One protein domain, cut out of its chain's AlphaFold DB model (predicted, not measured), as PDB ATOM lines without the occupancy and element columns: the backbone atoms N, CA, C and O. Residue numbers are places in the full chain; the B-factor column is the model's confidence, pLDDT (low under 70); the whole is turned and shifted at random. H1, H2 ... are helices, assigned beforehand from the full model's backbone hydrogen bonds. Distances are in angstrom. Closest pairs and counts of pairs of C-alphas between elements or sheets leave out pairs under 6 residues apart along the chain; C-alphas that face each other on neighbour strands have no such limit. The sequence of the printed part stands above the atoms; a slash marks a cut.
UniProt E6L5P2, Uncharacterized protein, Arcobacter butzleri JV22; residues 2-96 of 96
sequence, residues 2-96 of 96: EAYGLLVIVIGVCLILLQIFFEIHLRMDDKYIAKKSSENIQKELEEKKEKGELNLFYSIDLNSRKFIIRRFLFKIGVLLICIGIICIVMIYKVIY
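AT A GLANCE: This is residues 2 to 96 of the 96 residues of an uncharacterized protein of Arcobacter butzleri JV22 (UniProt E6L5P2). The longest helix, H1, runs side by side with H4 in the opposite direction, making a long two-helix rod. At the end of H1 away from that pairing, the shorter H2 and H3 form a small head, a helical hairpin, with H2 set crosswise to H1. The printed part has 95 residues with four named helices, H1, H2, H3 and H4 in chain order, and no named strand; the class is all helix. It is only just extended, close to loose, with a radius of gyration of the C-alphas of 19.0 A and spans of 63 by 26 by 17 A.

IN THESE COORDINATES: Find C-alpha 2 at (263.594, 304.009, 301.081); from there H1, residues 2 to 33, runs 46.1 A to C-alpha 33 at (291.385, 316.762, 335.540). H2 is residues 38 to 50, 18.6 A, and H3 is residues 56 to 69, 20.1 A. H4, residues 72 to 95, runs 35.2 A to C-alpha 95 at (253.863, 302.634, 296.576).

HOW THE PARTS SIT: Start at H1, the hub, which touches the three other helices. Look at Gly 12 and Gly 77, the closest C-alphas of H1 and H4, 3.9 A apart; these helices touch at a shallow tilt of 14 degrees, opposite ways. With residues 19 to 26 alone, H1 touches H3, at a steep tilt of 62 degrees; the closest C-alphas are those of Glu 23 and Ile 68, 6.3 A. With residues 26 to 31 alone, H1 touches H2, about perpendicular at 84 degrees; the closest C-alphas are those of Asp 30 and Ser 38, 5.5 A. In the hairpin, H2 and H3 touch at 44 degrees, a steep tilt, with the C-alphas of Gln 42 and Leu 62 closest at 6.7 A. H3 and H4 meet only through their link, and H2 and H4 are apart. In H1, H2, H3 and H4 every O i to N i+4 pair is within hydrogen-bond range.

THE WHOLE: The C-alphas farthest apart, those of Lys 51 and Tyr 96, are 64.1 A apart. The printed part has no cut, and its three links are tight. Residues 31 to 36, of which 31 to 33 belong to H1, stand free. Look for pLDDT under 70 at residue 2, residues 29 to 39 and residues 95 to 96.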
ATOM      1  N   GLU A   2     263.585 304.589 299.719       62.16
ATOM      2  CA  GLU A   2     263.594 304.009 301.081       62.16
ATOM      3  C   GLU A   2     264.956 304.101 301.796       62.16
ATOM      4  O   GLU A   2     265.017 304.473 302.967       62.16
ATOM      5  N   ALA A   3     266.060 303.875 301.074       72.00
ATOM      6  CA  ALA A   3     267.416 303.982 301.621       72.00
ATOM      7  C   ALA A   3     267.759 305.381 302.172       72.00
ATOM      8  O   ALA A   3     268.536 305.492 303.118       72.00
ATOM      9  N   TYR A   4     267.162 306.449 301.624       78.00
ATOM     10  CA  TYR A   4     267.397 307.817 302.098       78.00
ATOM     11  C   TYR A   4     266.680 308.089 303.424       78.00
ATOM     12  O   TYR A   4     267.269 308.697 304.311       78.00
ATOM     13  N   GLY A   5     265.446 307.597 303.597       78.88
ATOM     14  CA  GLY A   5     264.732 307.701 304.875       78.88
ATOM     15  C   GLY A   5     265.458 306.947 305.990       78.88
ATOM     16  O   GLY A   5     265.631 307.468 307.090       78.88
ATOM     17  N   LEU A   6     265.978 305.761 305.670       82.94
ATOM     18  CA  LEU A   6     266.763 304.943 306.595       82.94
ATOM     19  C   LEU A   6     268.101 305.615 306.956       82.94
ATOM     20  O   LEU A   6     268.462 305.664 308.130       82.94
ATOM     21  N   LEU A   7     268.789 306.226 305.982       87.44
ATOM     22  CA  LEU A   7     269.992 307.038 306.214       87.44
ATOM     23  C   LEU A   7     269.738 308.208 307.171       87.44
ATOM     24  O   LEU A   7     270.536 308.434 308.078       87.44
ATOM     25  N   VAL A   8     268.630 308.934 307.007       87.31
ATOM     26  CA  VAL A   8     268.276 310.067 307.881       87.31
ATOM     27  C   VAL A   8     268.052 309.606 309.325       87.31
ATOM     28  O   VAL A   8     268.514 310.266 310.257       87.31
ATOM     29  N   ILE A   9     267.420 308.444 309.521       89.69
ATOM     30  CA  ILE A   9     267.255 307.842 310.853       89.69
ATOM     31  C   ILE A   9     268.616 307.472 311.448       89.69
ATOM     32  O   ILE A   9     268.886 307.826 312.594       89.69
ATOM     33  N   VAL A  10     269.491 306.813 310.680       90.88
ATOM     34  CA  VAL A  10     270.837 306.430 311.142       90.88
ATOM     35  C   VAL A  10     271.647 307.662 311.553       90.88
ATOM     36  O   VAL A  10     272.236 307.669 312.632       90.88
ATOM     37  N   ILE A  11     271.618 308.734 310.756       90.38
ATOM     38  CA  ILE A  11     272.280 310.005 311.092       90.38
ATOM     39  C   ILE A  11     271.705 310.587 312.390       90.38
ATOM     40  O   ILE A  11     272.464 311.009 313.264       90.38
ATOM     41  N   GLY A  12     270.380 310.573 312.553       89.88
ATOM     42  CA  GLY A  12     269.729 311.031 313.778       89.88
ATOM     43  C   GLY A  12     270.154 310.234 315.018       89.88
ATOM     44  O   GLY A  12     270.479 310.828 316.048       89.88
ATOM     45  N   VAL A  13     270.250 308.905 314.910       91.12
ATOM     46  CA  VAL A  13     270.747 308.028 315.986       91.12
ATOM     47  C   VAL A  13     272.220 308.312 316.295       91.12
ATOM     48  O   VAL A  13     272.581 308.448 317.465       91.12
ATOM     49  N   CYS A  14     273.068 308.468 315.275       91.25
ATOM     50  CA  CYS A  14     274.476 308.819 315.459       91.25
ATOM     51  C   CYS A  14     274.649 310.143 316.215       91.25
ATOM     52  O   CYS A  14     275.493 310.222 317.104       91.25
ATOM     53  N   LEU A  15     273.836 311.163 315.922       88.69
ATOM     54  CA  LEU A  15     273.884 312.446 316.632       88.69
ATOM     55  C   LEU A  15     273.496 312.319 318.111       88.69
ATOM     56  O   LEU A  15     274.104 312.968 318.963       88.69
ATOM     57  N   ILE A  16     272.522 311.462 318.429       90.12
ATOM     58  CA  ILE A  16     272.134 311.173 319.817       90.12
ATOM     59  C   ILE A  16     273.274 310.467 320.557       90.12
ATOM     60  O   ILE A  16     273.628 310.873 321.664       90.12
ATOM     61  N   LEU A  17     273.879 309.445 319.949       88.19
ATOM     62  CA  LEU A  17     275.015 308.733 320.544       88.19
ATOM     63  C   LEU A  17     276.217 309.657 320.749       88.19
ATOM     64  O   LEU A  17     276.841 309.619 321.807       88.19
ATOM     65  N   LEU A  18     276.502 310.524 319.777       88.19
ATOM     66  CA  LEU A  18     277.572 311.512 319.868       88.19
ATOM     67  C   LEU A  18     277.333 312.484 321.032       88.19
ATOM     68  O   LEU A  18     278.250 312.771 321.795       88.19
ATOM     69  N   GLN A  19     276.096 312.947 321.212       88.06
ATOM     70  CA  GLN A  19     275.728 313.799 322.341       88.06
ATOM     71  C   GLN A  19     275.963 313.106 323.687       88.06
ATOM     72  O   GLN A  19     276.523 313.720 324.593       88.06
ATOM     73  N   ILE A  20     275.553 311.840 323.817       85.75
ATOM     74  CA  ILE A  20     275.761 311.046 325.038       85.75
ATOM     75  C   ILE A  20     277.257 310.857 325.293       85.75
ATOM     76  O   ILE A  20     277.715 311.029 326.420       85.75
ATOM     77  N   PHE A  21     278.025 310.547 324.247       85.38
ATOM     78  CA  PHE A  21     279.470 310.390 324.338       85.38
ATOM     79  C   PHE A  21     280.139 311.665 324.856       85.38
ATOM     80  O   PHE A  21     280.904 311.602 325.816       85.38
ATOM     81  N   PHE A  22     279.803 312.827 324.291       83.50
ATOM     82  CA  PHE A  22     280.320 314.108 324.766       83.50
ATOM     83  C   PHE A  22     279.881 314.426 326.199       83.50
ATOM     84  O   PHE A  22     280.707 314.874 326.986       83.50
ATOM     85  N   GLU A  23     278.623 314.171 326.571       81.81
ATOM     86  CA  GLU A  23     278.127 314.399 327.938       81.81
ATOM     87  C   GLU A  23     278.891 313.537 328.961       81.81
ATOM     88  O   GLU A  23     279.276 314.030 330.023       81.81
ATOM     89  N   ILE A  24     279.186 312.277 328.622       81.31
ATOM     90  CA  ILE A  24     280.002 311.382 329.453       81.31
ATOM     91  C   ILE A  24     281.453 311.862 329.513       81.31
ATOM     92  O   ILE A  24     282.005 311.955 330.609       81.31
ATOM     93  N   HIS A  25     282.065 312.174 328.368       79.75
ATOM     94  CA  HIS A  25     283.468 312.583 328.302       79.75
ATOM     95  C   HIS A  25     283.711 313.855 329.114       79.75
ATOM     96  O   HIS A  25     284.627 313.904 329.926       79.75
ATOM     97  N   LEU A  26     282.822 314.840 328.985       75.25
ATOM     98  CA  LEU A  26     282.900 316.103 329.713       75.25
ATOM     99  C   LEU A  26     282.765 315.888 331.225       75.25
ATOM    100  O   LEU A  26     283.532 316.432 332.016       75.25
ATOM    101  N   ARG A  27     281.835 315.017 331.637       70.50
ATOM    102  CA  ARG A  27     281.644 314.655 333.048       70.50
ATOM    103  C   ARG A  27     282.843 313.900 333.626       70.50
ATOM    104  O   ARG A  27     283.136 314.048 334.813       70.50
ATOM    105  N   MET A  28     283.506 313.078 332.815       71.81
ATOM    106  CA  MET A  28     284.703 312.331 333.202       71.81
ATOM    107  C   MET A  28     285.931 313.239 333.287       71.81
ATOM    108  O   MET A  28     286.609 313.199 334.310       71.81
ATOM    109  N   ASP A  29     286.168 314.090 332.286       67.88
ATOM    110  CA  ASP A  29     287.264 315.069 332.283       67.88
ATOM    111  C   ASP A  29     287.174 316.018 333.476       67.88
ATOM    112  O   ASP A  29     288.159 316.223 334.181       67.88
ATOM    113  N   ASP A  30     285.984 316.532 333.787       66.06
ATOM    114  CA  ASP A  30     285.797 317.435 334.929       66.06
ATOM    115  C   ASP A  30     286.115 316.754 336.263       66.06
ATOM    116  O   ASP A  30     286.750 317.333 337.152       66.06
ATOM    117  N   LYS A  31     285.728 315.480 336.383       61.81
ATOM    118  CA  LYS A  31     285.981 314.671 337.574       61.81
ATOM    119  C   LYS A  31     287.458 314.287 337.711       61.81
ATOM    120  O   LYS A  31     287.953 314.241 338.837       61.81
ATOM    121  N   TYR A  32     288.149 314.014 336.603       59.22
ATOM    122  CA  TYR A  32     289.539 313.549 336.596       59.22
ATOM    123  C   TYR A  32     290.567 314.684 336.603       59.22
ATOM    124  O   TYR A  32     291.510 314.634 337.389       59.22
ATOM    125  N   ILE A  33     290.394 315.699 335.757       57.94
ATOM    126  CA  ILE A  33     291.385 316.762 335.540       57.94
ATOM    127  C   ILE A  33     291.270 317.839 336.618       57.94
ATOM    128  O   ILE A  33     292.273 318.265 337.184       57.94
ATOM    129  N   ALA A  34     290.050 318.275 336.927       57.38
ATOM    130  CA  ALA A  34     289.838 319.404 337.829       57.38
ATOM    131  C   ALA A  34     289.468 318.984 339.258       57.38
ATOM    132  O   ALA A  34     289.463 319.831 340.153       57.38
ATOM    133  N   LYS A  35     289.128 317.701 339.482       59.84
ATOM    134  CA  LYS A  35     288.646 317.168 340.774       59.84
ATOM    135  C   LYS A  35     287.494 318.007 341.369       59.84
ATOM    136  O   LYS A  35     287.264 318.002 342.576       59.84
ATOM    137  N   LYS A  36     286.787 318.746 340.508       61.50
ATOM    138  CA  LYS A  36     285.728 319.718 340.804       61.50
ATOM    139  C   LYS A  36     284.476 319.319 340.027       61.50
ATOM    140  O   LYS A  36     284.549 318.640 339.008       61.50
ATOM    141  N   SER A  37     283.311 319.746 340.510       61.78
ATOM    142  CA  SER A  37     282.065 319.581 339.755       61.78
ATOM    143  C   SER A  37     282.115 320.398 338.459       61.78
ATOM    144  O   SER A  37     282.635 321.515 338.463       61.78
ATOM    145  N   SER A  38     281.526 319.866 337.384       65.06
ATOM    146  CA  SER A  38     281.383 320.530 336.075       65.06
ATOM    147  C   SER A  38     280.819 321.954 336.200       65.06
ATOM    148  O   SER A  38     281.296 322.889 335.558       65.06
ATOM    149  N   GLU A  39     279.879 322.146 337.131       66.56
ATOM    150  CA  GLU A  39     279.268 323.447 337.424       66.56
ATOM    151  C   GLU A  39     280.256 324.468 338.008       66.56
ATOM    152  O   GLU A  39     280.167 325.655 337.700       66.56
ATOM    153  N   ASN A  40     281.224 324.028 338.819       70.06
ATOM    154  CA  ASN A  40     282.212 324.930 339.419       70.06
ATOM    155  C   ASN A  40     283.230 325.413 338.381       70.06
ATOM    156  O   ASN A  40     283.622 326.574 338.409       70.06
ATOM    157  N   ILE A  41     283.624 324.543 337.446       72.69
ATOM    158  CA  ILE A  41     284.540 324.891 336.349       72.69
ATOM    159  C   ILE A  41     283.858 325.869 335.394       72.69
ATOM    160  O   ILE A  41     284.460 326.854 334.969       72.69
ATOM    161  N   GLN A  42     282.582 325.627 335.088       73.81
ATOM    162  CA  GLN A  42     281.807 326.524 334.245       73.81
ATOM    163  C   GLN A  42     281.667 327.916 334.878       73.81
ATOM    164  O   GLN A  42     281.859 328.903 334.172       73.81
ATOM    165  N   LYS A  43     281.408 328.002 336.190       75.56
ATOM    166  CA  LYS A  43     281.365 329.283 336.914       75.56
ATOM    167  C   LYS A  43     282.716 329.996 336.925       75.56
ATOM    168  O   LYS A  43     282.767 331.177 336.607       75.56
ATOM    169  N   GLU A  44     283.814 329.293 337.209       76.88
ATOM    170  CA  GLU A  44     285.157 329.897 337.195       76.88
ATOM    171  C   GLU A  44     285.531 330.449 335.813       76.88
ATOM    172  O   GLU A  44     286.103 331.534 335.697       76.88
ATOM    173  N   LEU A  45     285.198 329.722 334.746       73.81
ATOM    174  CA  LEU A  45     285.428 330.183 333.381       73.81
ATOM    175  C   LEU A  45     284.461 331.318 332.981       73.81
ATOM    176  O   LEU A  45     284.839 332.179 332.191       73.81
ATOM    177  N   GLU A  46     283.236 331.367 333.514       77.88
ATOM    178  CA  GLU A  46     282.318 332.501 333.321       77.88
ATOM    179  C   GLU A  46     282.820 333.770 334.018       77.88
ATOM    180  O   GLU A  46     282.889 334.817 333.378       77.88
ATOM    181  N   GLU A  47     283.279 333.673 335.264       82.44
ATOM    182  CA  GLU A  47     283.856 334.805 335.998       82.44
ATOM    183  C   GLU A  47     285.129 335.333 335.324       82.44
ATOM    184  O   GLU A  47     285.333 336.543 335.211       82.44
ATOM    185  N   LYS A  48     285.991 334.441 334.817       77.50
ATOM    186  CA  LYS A  48     287.172 334.845 334.036       77.50
ATOM    187  C   LYS A  48     286.803 335.494 332.704       77.50
ATOM    188  O   LYS A  48     287.535 336.361 332.228       77.50
ATOM    189  N   LYS A  49     285.674 335.102 332.101       77.75
ATOM    190  CA  LYS A  49     285.137 335.753 330.900       77.75
ATOM    191  C   LYS A  49     284.673 337.174 331.205       77.75
ATOM    192  O   LYS A  49     284.991 338.071 330.434       77.75
ATOM    193  N   GLU A  50     283.966 337.380 332.315       80.12
ATOM    194  CA  GLU A  50     283.527 338.715 332.749       80.12
ATOM    195  C   GLU A  50     284.704 339.630 333.092       80.12
ATOM    196  O   GLU A  50     284.671 340.818 332.780       80.12
ATOM    197  N   LYS A  51     285.781 339.072 333.653       82.25
ATOM    198  CA  LYS A  51     287.024 339.805 333.936       82.25
ATOM    199  C   LYS A  51     287.886 340.075 332.696       82.25
ATOM    200  O   LYS A  51     288.889 340.769 332.802       82.25
ATOM    201  N   GLY A  52     287.520 339.540 331.526       77.56
ATOM    202  CA  GLY A  52     288.284 339.701 330.283       77.56
ATOM    203  C   GLY A  52     289.603 338.918 330.237       77.56
ATOM    204  O   GLY A  52     290.377 339.075 329.301       77.56
ATOM    205  N   GLU A  53     289.852 338.044 331.212       79.56
ATOM    206  CA  GLU A  53     291.085 337.253 331.341       79.56
ATOM    207  C   GLU A  53     291.006 335.910 330.595       79.56
ATOM    208  O   GLU A  53     291.902 335.065 330.684       79.56
ATOM    209  N   LEU A  54     289.900 335.665 329.888       75.44
ATOM    210  CA  LEU A  54     289.646 334.381 329.260       75.44
ATOM    211  C   LEU A  54     290.324 334.286 327.894       75.44
ATOM    212  O   LEU A  54     289.951 334.966 326.939       75.44
ATOM    213  N   ASN A  55     291.287 333.374 327.788       80.50
ATOM    214  CA  ASN A  55     291.936 333.083 326.520       80.50
ATOM    215  C   ASN A  55     290.936 332.485 325.509       80.50
ATOM    216  O   ASN A  55     289.981 331.798 325.886       80.50
ATOM    217  N   LEU A  56     291.184 332.693 324.217       76.00
ATOM    218  CA  LEU A  56     290.264 332.320 323.132       76.00
ATOM    219  C   LEU A  56     289.911 330.819 323.166       76.00
ATOM    220  O   LEU A  56     288.746 330.450 323.021       76.00
ATOM    221  N   PHE A  57     290.894 329.974 323.485       74.81
ATOM    222  CA  PHE A  57     290.729 328.527 323.649       74.81
ATOM    223  C   PHE A  57     289.731 328.158 324.759       74.81
ATOM    224  O   PHE A  57     288.810 327.374 324.542       74.81
ATOM    225  N   TYR A  58     289.846 328.791 325.929       74.44
ATOM    226  CA  TYR A  58     288.930 328.580 327.052       74.44
ATOM    227  C   TYR A  58     287.531 329.147 326.781       74.44
ATOM    228  O   TYR A  58     286.542 328.626 327.293       74.44
ATOM    229  N   SER A  59     287.417 330.182 325.941       76.88
ATOM    230  CA  SER A  59     286.112 330.703 325.512       76.88
ATOM    231  C   SER A  59     285.350 329.704 324.637       76.88
ATOM    232  O   SER A  59     284.137 329.541 324.791       76.88
ATOM    233  N   ILE A  60     286.073 329.000 323.759       78.75
ATOM    234  CA  ILE A  60     285.527 327.955 322.891       78.75
ATOM    235  C   ILE A  60     285.132 326.747 323.737       78.75
ATOM    236  O   ILE A  60     284.026 326.235 323.564       78.75
ATOM    237  N   ASP A  61     285.973 326.341 324.692       79.12
ATOM    238  CA  ASP A  61     285.656 325.273 325.647       79.12
ATOM    239  C   ASP A  61     284.369 325.585 326.432       79.12
ATOM    240  O   ASP A  61     283.432 324.785 326.436       79.12
ATOM    241  N   LEU A  62     284.242 326.800 326.983       78.19
ATOM    242  CA  LEU A  62     283.037 327.228 327.699       78.19
ATOM    243  C   LEU A  62     281.783 327.170 326.813       78.19
ATOM    244  O   LEU A  62     280.711 326.739 327.251       78.19
ATOM    245  N   ASN A  63     281.894 327.612 325.561       78.06
ATOM    246  CA  ASN A  63     280.773 327.585 324.630       78.06
ATOM    247  C   ASN A  63     280.391 326.146 324.244       78.06
ATOM    248  O   ASN A  63     279.207 325.820 324.178       78.06
ATOM    249  N   SER A  64     281.383 325.274 324.067       75.06
ATOM    250  CA  SER A  64     281.201 323.849 323.767       75.06
ATOM    251  C   SER A  64     280.523 323.122 324.931       75.06
ATOM    252  O   SER A  64     279.553 322.393 324.731       75.06
ATOM    253  N   ARG A  65     280.938 323.413 326.171       76.56
ATOM    254  CA  ARG A  65     280.287 322.938 327.402       76.56
ATOM    255  C   ARG A  65     278.823 323.355 327.466       76.56
ATOM    256  O   ARG A  65     277.947 322.509 327.639       76.56
ATOM    257  N   LYS A  66     278.532 324.643 327.251       77.81
ATOM    258  CA  LYS A  66     277.150 325.157 327.197       77.81
ATOM    259  C   LYS A  66     276.323 324.468 326.117       77.81
ATOM    260  O   LYS A  66     275.142 324.194 326.328       77.81
ATOM    261  N   PHE A  67     276.932 324.194 324.969       76.88
ATOM    262  CA  PHE A  67     276.284 323.518 323.856       76.88
ATOM    263  C   PHE A  67     275.908 322.068 324.199       76.88
ATOM    264  O   PHE A  67     274.770 321.658 323.958       76.88
ATOM    265  N   ILE A  68     276.816 321.330 324.846       77.50
ATOM    266  CA  ILE A  68     276.585 319.957 325.314       77.50
ATOM    267  C   ILE A  68     275.518 319.936 326.419       77.50
ATOM    268  O   ILE A  68     274.551 319.188 326.303       77.50
ATOM    269  N   ILE A  69     275.607 320.810 327.428       74.25
ATOM    270  CA  ILE A  69     274.626 320.894 328.530       74.25
ATOM    271  C   ILE A  69     273.213 321.204 328.015       74.25
ATOM    272  O   ILE A  69     272.228 320.655 328.507       74.25
ATOM    273  N   ARG A  70     273.084 322.041 326.977       77.94
ATOM    274  CA  ARG A  70     271.784 322.357 326.354       77.94
ATOM    275  C   ARG A  70     271.163 321.191 325.576       77.94
ATOM    276  O   ARG A  70     270.043 321.345 325.081       77.94
ATOM    277  N   ARG A  71     271.858 320.051 325.454       80.81
ATOM    278  CA  ARG A  71     271.419 318.855 324.712       80.81
ATOM    279  C   ARG A  71     270.980 319.184 323.287       80.81
ATOM    280  O   ARG A  71     269.986 318.661 322.782       80.81
ATOM    281  N   PHE A  72     271.701 320.092 322.636       82.12
ATOM    282  CA  PHE A  72     271.305 320.604 321.329       82.12
ATOM    283  C   PHE A  72     271.360 319.520 320.244       82.12
ATOM    284  O   PHE A  72     270.402 319.372 319.483       82.12
ATOM    285  N   LEU A  73     272.417 318.695 320.229       80.69
ATOM    286  CA  LEU A  73     272.539 317.590 319.270       80.69
ATOM    287  C   LEU A  73     271.476 316.510 319.508       80.69
ATOM    288  O   LEU A  73     270.990 315.924 318.547       80.69
ATOM    289  N   PHE A  74     271.048 316.300 320.760       84.88
ATOM    290  CA  PHE A  74     269.937 315.395 321.070       84.88
ATOM    291  C   PHE A  74     268.645 315.858 320.394       84.88
ATOM    292  O   PHE A  74     267.980 315.073 319.726       84.88
ATOM    293  N   LYS A  75     268.305 317.150 320.516       86.00
ATOM    294  CA  LYS A  75     267.096 317.716 319.895       86.00
ATOM    295  C   LYS A  75     267.121 317.580 318.374       86.00
ATOM    296  O   LYS A  75     266.117 317.182 317.790       86.00
ATOM    297  N   ILE A  76     268.261 317.871 317.745       89.06
ATOM    298  CA  ILE A  76     268.430 317.718 316.292       89.06
ATOM    299  C   ILE A  76     268.322 316.247 315.882       89.06
ATOM    300  O   ILE A  76     267.624 315.936 314.921       89.06
ATOM    301  N   GLY A  77     268.968 315.342 316.621       87.56
ATOM    302  CA  GLY A  77     268.929 313.908 316.344       87.56
ATOM    303  C   GLY A  77     267.513 313.336 316.412       87.56
ATOM    304  O   GLY A  77     267.090 312.646 315.489       87.56
ATOM    305  N   VAL A  78     266.740 313.695 317.442       90.69
ATOM    306  CA  VAL A  78     265.325 313.299 317.570       90.69
ATOM    307  C   VAL A  78     264.497 313.828 316.396       90.69
ATOM    308  O   VAL A  78     263.726 313.079 315.801       90.69
ATOM    309  N   LEU A  79     264.687 315.095 316.020       92.12
ATOM    310  CA  LEU A  79     263.952 315.720 314.919       92.12
ATOM    311  C   LEU A  79     264.258 315.045 313.571       92.12
ATOM    312  O   LEU A  79     263.340 314.796 312.791       92.12
ATOM    313  N   LEU A  80     265.517 314.671 313.328       89.31
ATOM    314  CA  LEU A  80     265.922 313.902 312.147       89.31
ATOM    315  C   LEU A  80     265.286 312.511 312.120       89.31
ATOM    316  O   LEU A  80     264.775 312.110 311.079       89.31
ATOM    317  N   ILE A  81     265.244 311.799 313.251       90.94
ATOM    318  CA  ILE A  81     264.568 310.496 313.329       90.94
ATOM    319  C   ILE A  81     263.081 310.646 312.982       90.94
ATOM    320  O   ILE A  81     262.567 309.874 312.175       90.94
ATOM    321  N   CYS A  82     262.401 311.662 313.522       91.12
ATOM    322  CA  CYS A  82     260.997 311.928 313.200       91.12
ATOM    323  C   CYS A  82     260.782 312.195 311.702       91.12
ATOM    324  O   CYS A  82     259.880 311.608 311.108       91.12
ATOM    325  N   ILE A  83     261.621 313.031 311.078       89.56
ATOM    326  CA  ILE A  83     261.553 313.294 309.630       89.56
ATOM    327  C   ILE A  83     261.791 312.006 308.840       89.56
ATOM    328  O   ILE A  83     261.037 311.705 307.919       89.56
ATOM    329  N   GLY A  84     262.803 311.224 309.221       86.38
ATOM    330  CA  GLY A  84     263.126 309.961 308.565       86.38
ATOM    331  C   GLY A  84     261.961 308.970 308.597       86.38
ATOM    332  O   GLY A  84     261.629 308.387 307.566       86.38
ATOM    333  N   ILE A  85     261.275 308.843 309.739       87.44
ATOM    334  CA  ILE A  85     260.075 308.001 309.877       87.44
ATOM    335  C   ILE A  85     258.945 308.505 308.970       87.44
ATOM    336  O   ILE A  85     258.353 307.710 308.242       87.44
ATOM    337  N   ILE A  86     258.663 309.813 308.967       87.62
ATOM    338  CA  ILE A  86     257.617 310.406 308.115       87.62
ATOM    339  C   ILE A  86     257.911 310.147 306.634       87.62
ATOM    340  O   ILE A  86     257.012 309.744 305.895       87.62
ATOM    341  N   CYS A  87     259.162 310.323 306.202       84.50
ATOM    342  CA  CYS A  87     259.571 310.042 304.830       84.50
ATOM    343  C   CYS A  87     259.308 308.580 304.448       84.50
ATOM    344  O   CYS A  87     258.759 308.332 303.378       84.50
ATOM    345  N   ILE A  88     259.644 307.620 305.316       84.19
ATOM    346  CA  ILE A  88     259.399 306.192 305.055       84.19
ATOM    347  C   ILE A  88     257.895 305.902 304.956       84.19
ATOM    348  O   ILE A  88     257.466 305.255 304.005       84.19
ATOM    349  N   VAL A  89     257.085 306.419 305.887       83.88
ATOM    350  CA  VAL A  89     255.623 306.214 305.891       83.88
ATOM    351  C   VAL A  89     254.966 306.804 304.640       83.88
ATOM    352  O   VAL A  89     254.106 306.163 304.037       83.88
ATOM    353  N   MET A  90     255.375 308.004 304.222       82.06
ATOM    354  CA  MET A  90     254.872 308.614 302.989       82.06
ATOM    355  C   MET A  90     255.229 307.793 301.752       82.06
ATOM    356  O   MET A  90     254.371 307.599 300.897       82.06
ATOM    357  N   ILE A  91     256.465 307.299 301.658       76.00
ATOM    358  CA  ILE A  91     256.897 306.451 300.539       76.00
ATOM    359  C   ILE A  91     256.075 305.160 300.504       76.00
ATOM    360  O   ILE A  91     255.571 304.795 299.446       76.00
ATOM    361  N   TYR A  92     255.886 304.515 301.659       76.88
ATOM    362  CA  TYR A  92     255.103 303.286 301.757       76.88
ATOM    363  C   TYR A  92     253.668 303.484 301.251       76.88
ATOM    364  O   TYR A  92     253.194 302.699 300.442       76.88
ATOM    365  N   LYS A  93     253.017 304.589 301.640       77.06
ATOM    366  CA  LYS A  93     251.655 304.950 301.207       77.06
ATOM    367  C   LYS A  93     251.538 305.371 299.732       77.06
ATOM    368  O   LYS A  93     250.440 305.433 299.197       77.06
ATOM    369  N   VAL A  94     252.635 305.770 299.090       72.62
ATOM    370  CA  VAL A  94     252.640 306.120 297.657       72.62
ATOM    371  C   VAL A  94     252.836 304.877 296.788       72.62
ATOM    372  O   VAL A  94     252.360 304.844 295.657       72.62
ATOM    373  N   ILE A  95     253.555 303.875 297.298       66.06
ATOM    374  CA  ILE A  95     253.863 302.634 296.576       66.06
ATOM    375  C   ILE A  95     252.736 301.595 296.717       66.06
ATOM    376  O   ILE A  95     252.501 300.851 295.764       66.06
ATOM    377  N   TYR A  96     252.068 301.541 297.873       54.31
ATOM    378  CA  TYR A  96     250.950 300.641 298.196       54.31
ATOM    379  C   TYR A  96     249.633 301.408 298.316       54.31
ATOM    380  O   TYR A  96     248.615 300.897 297.801       54.31
TER     381      TYR A  96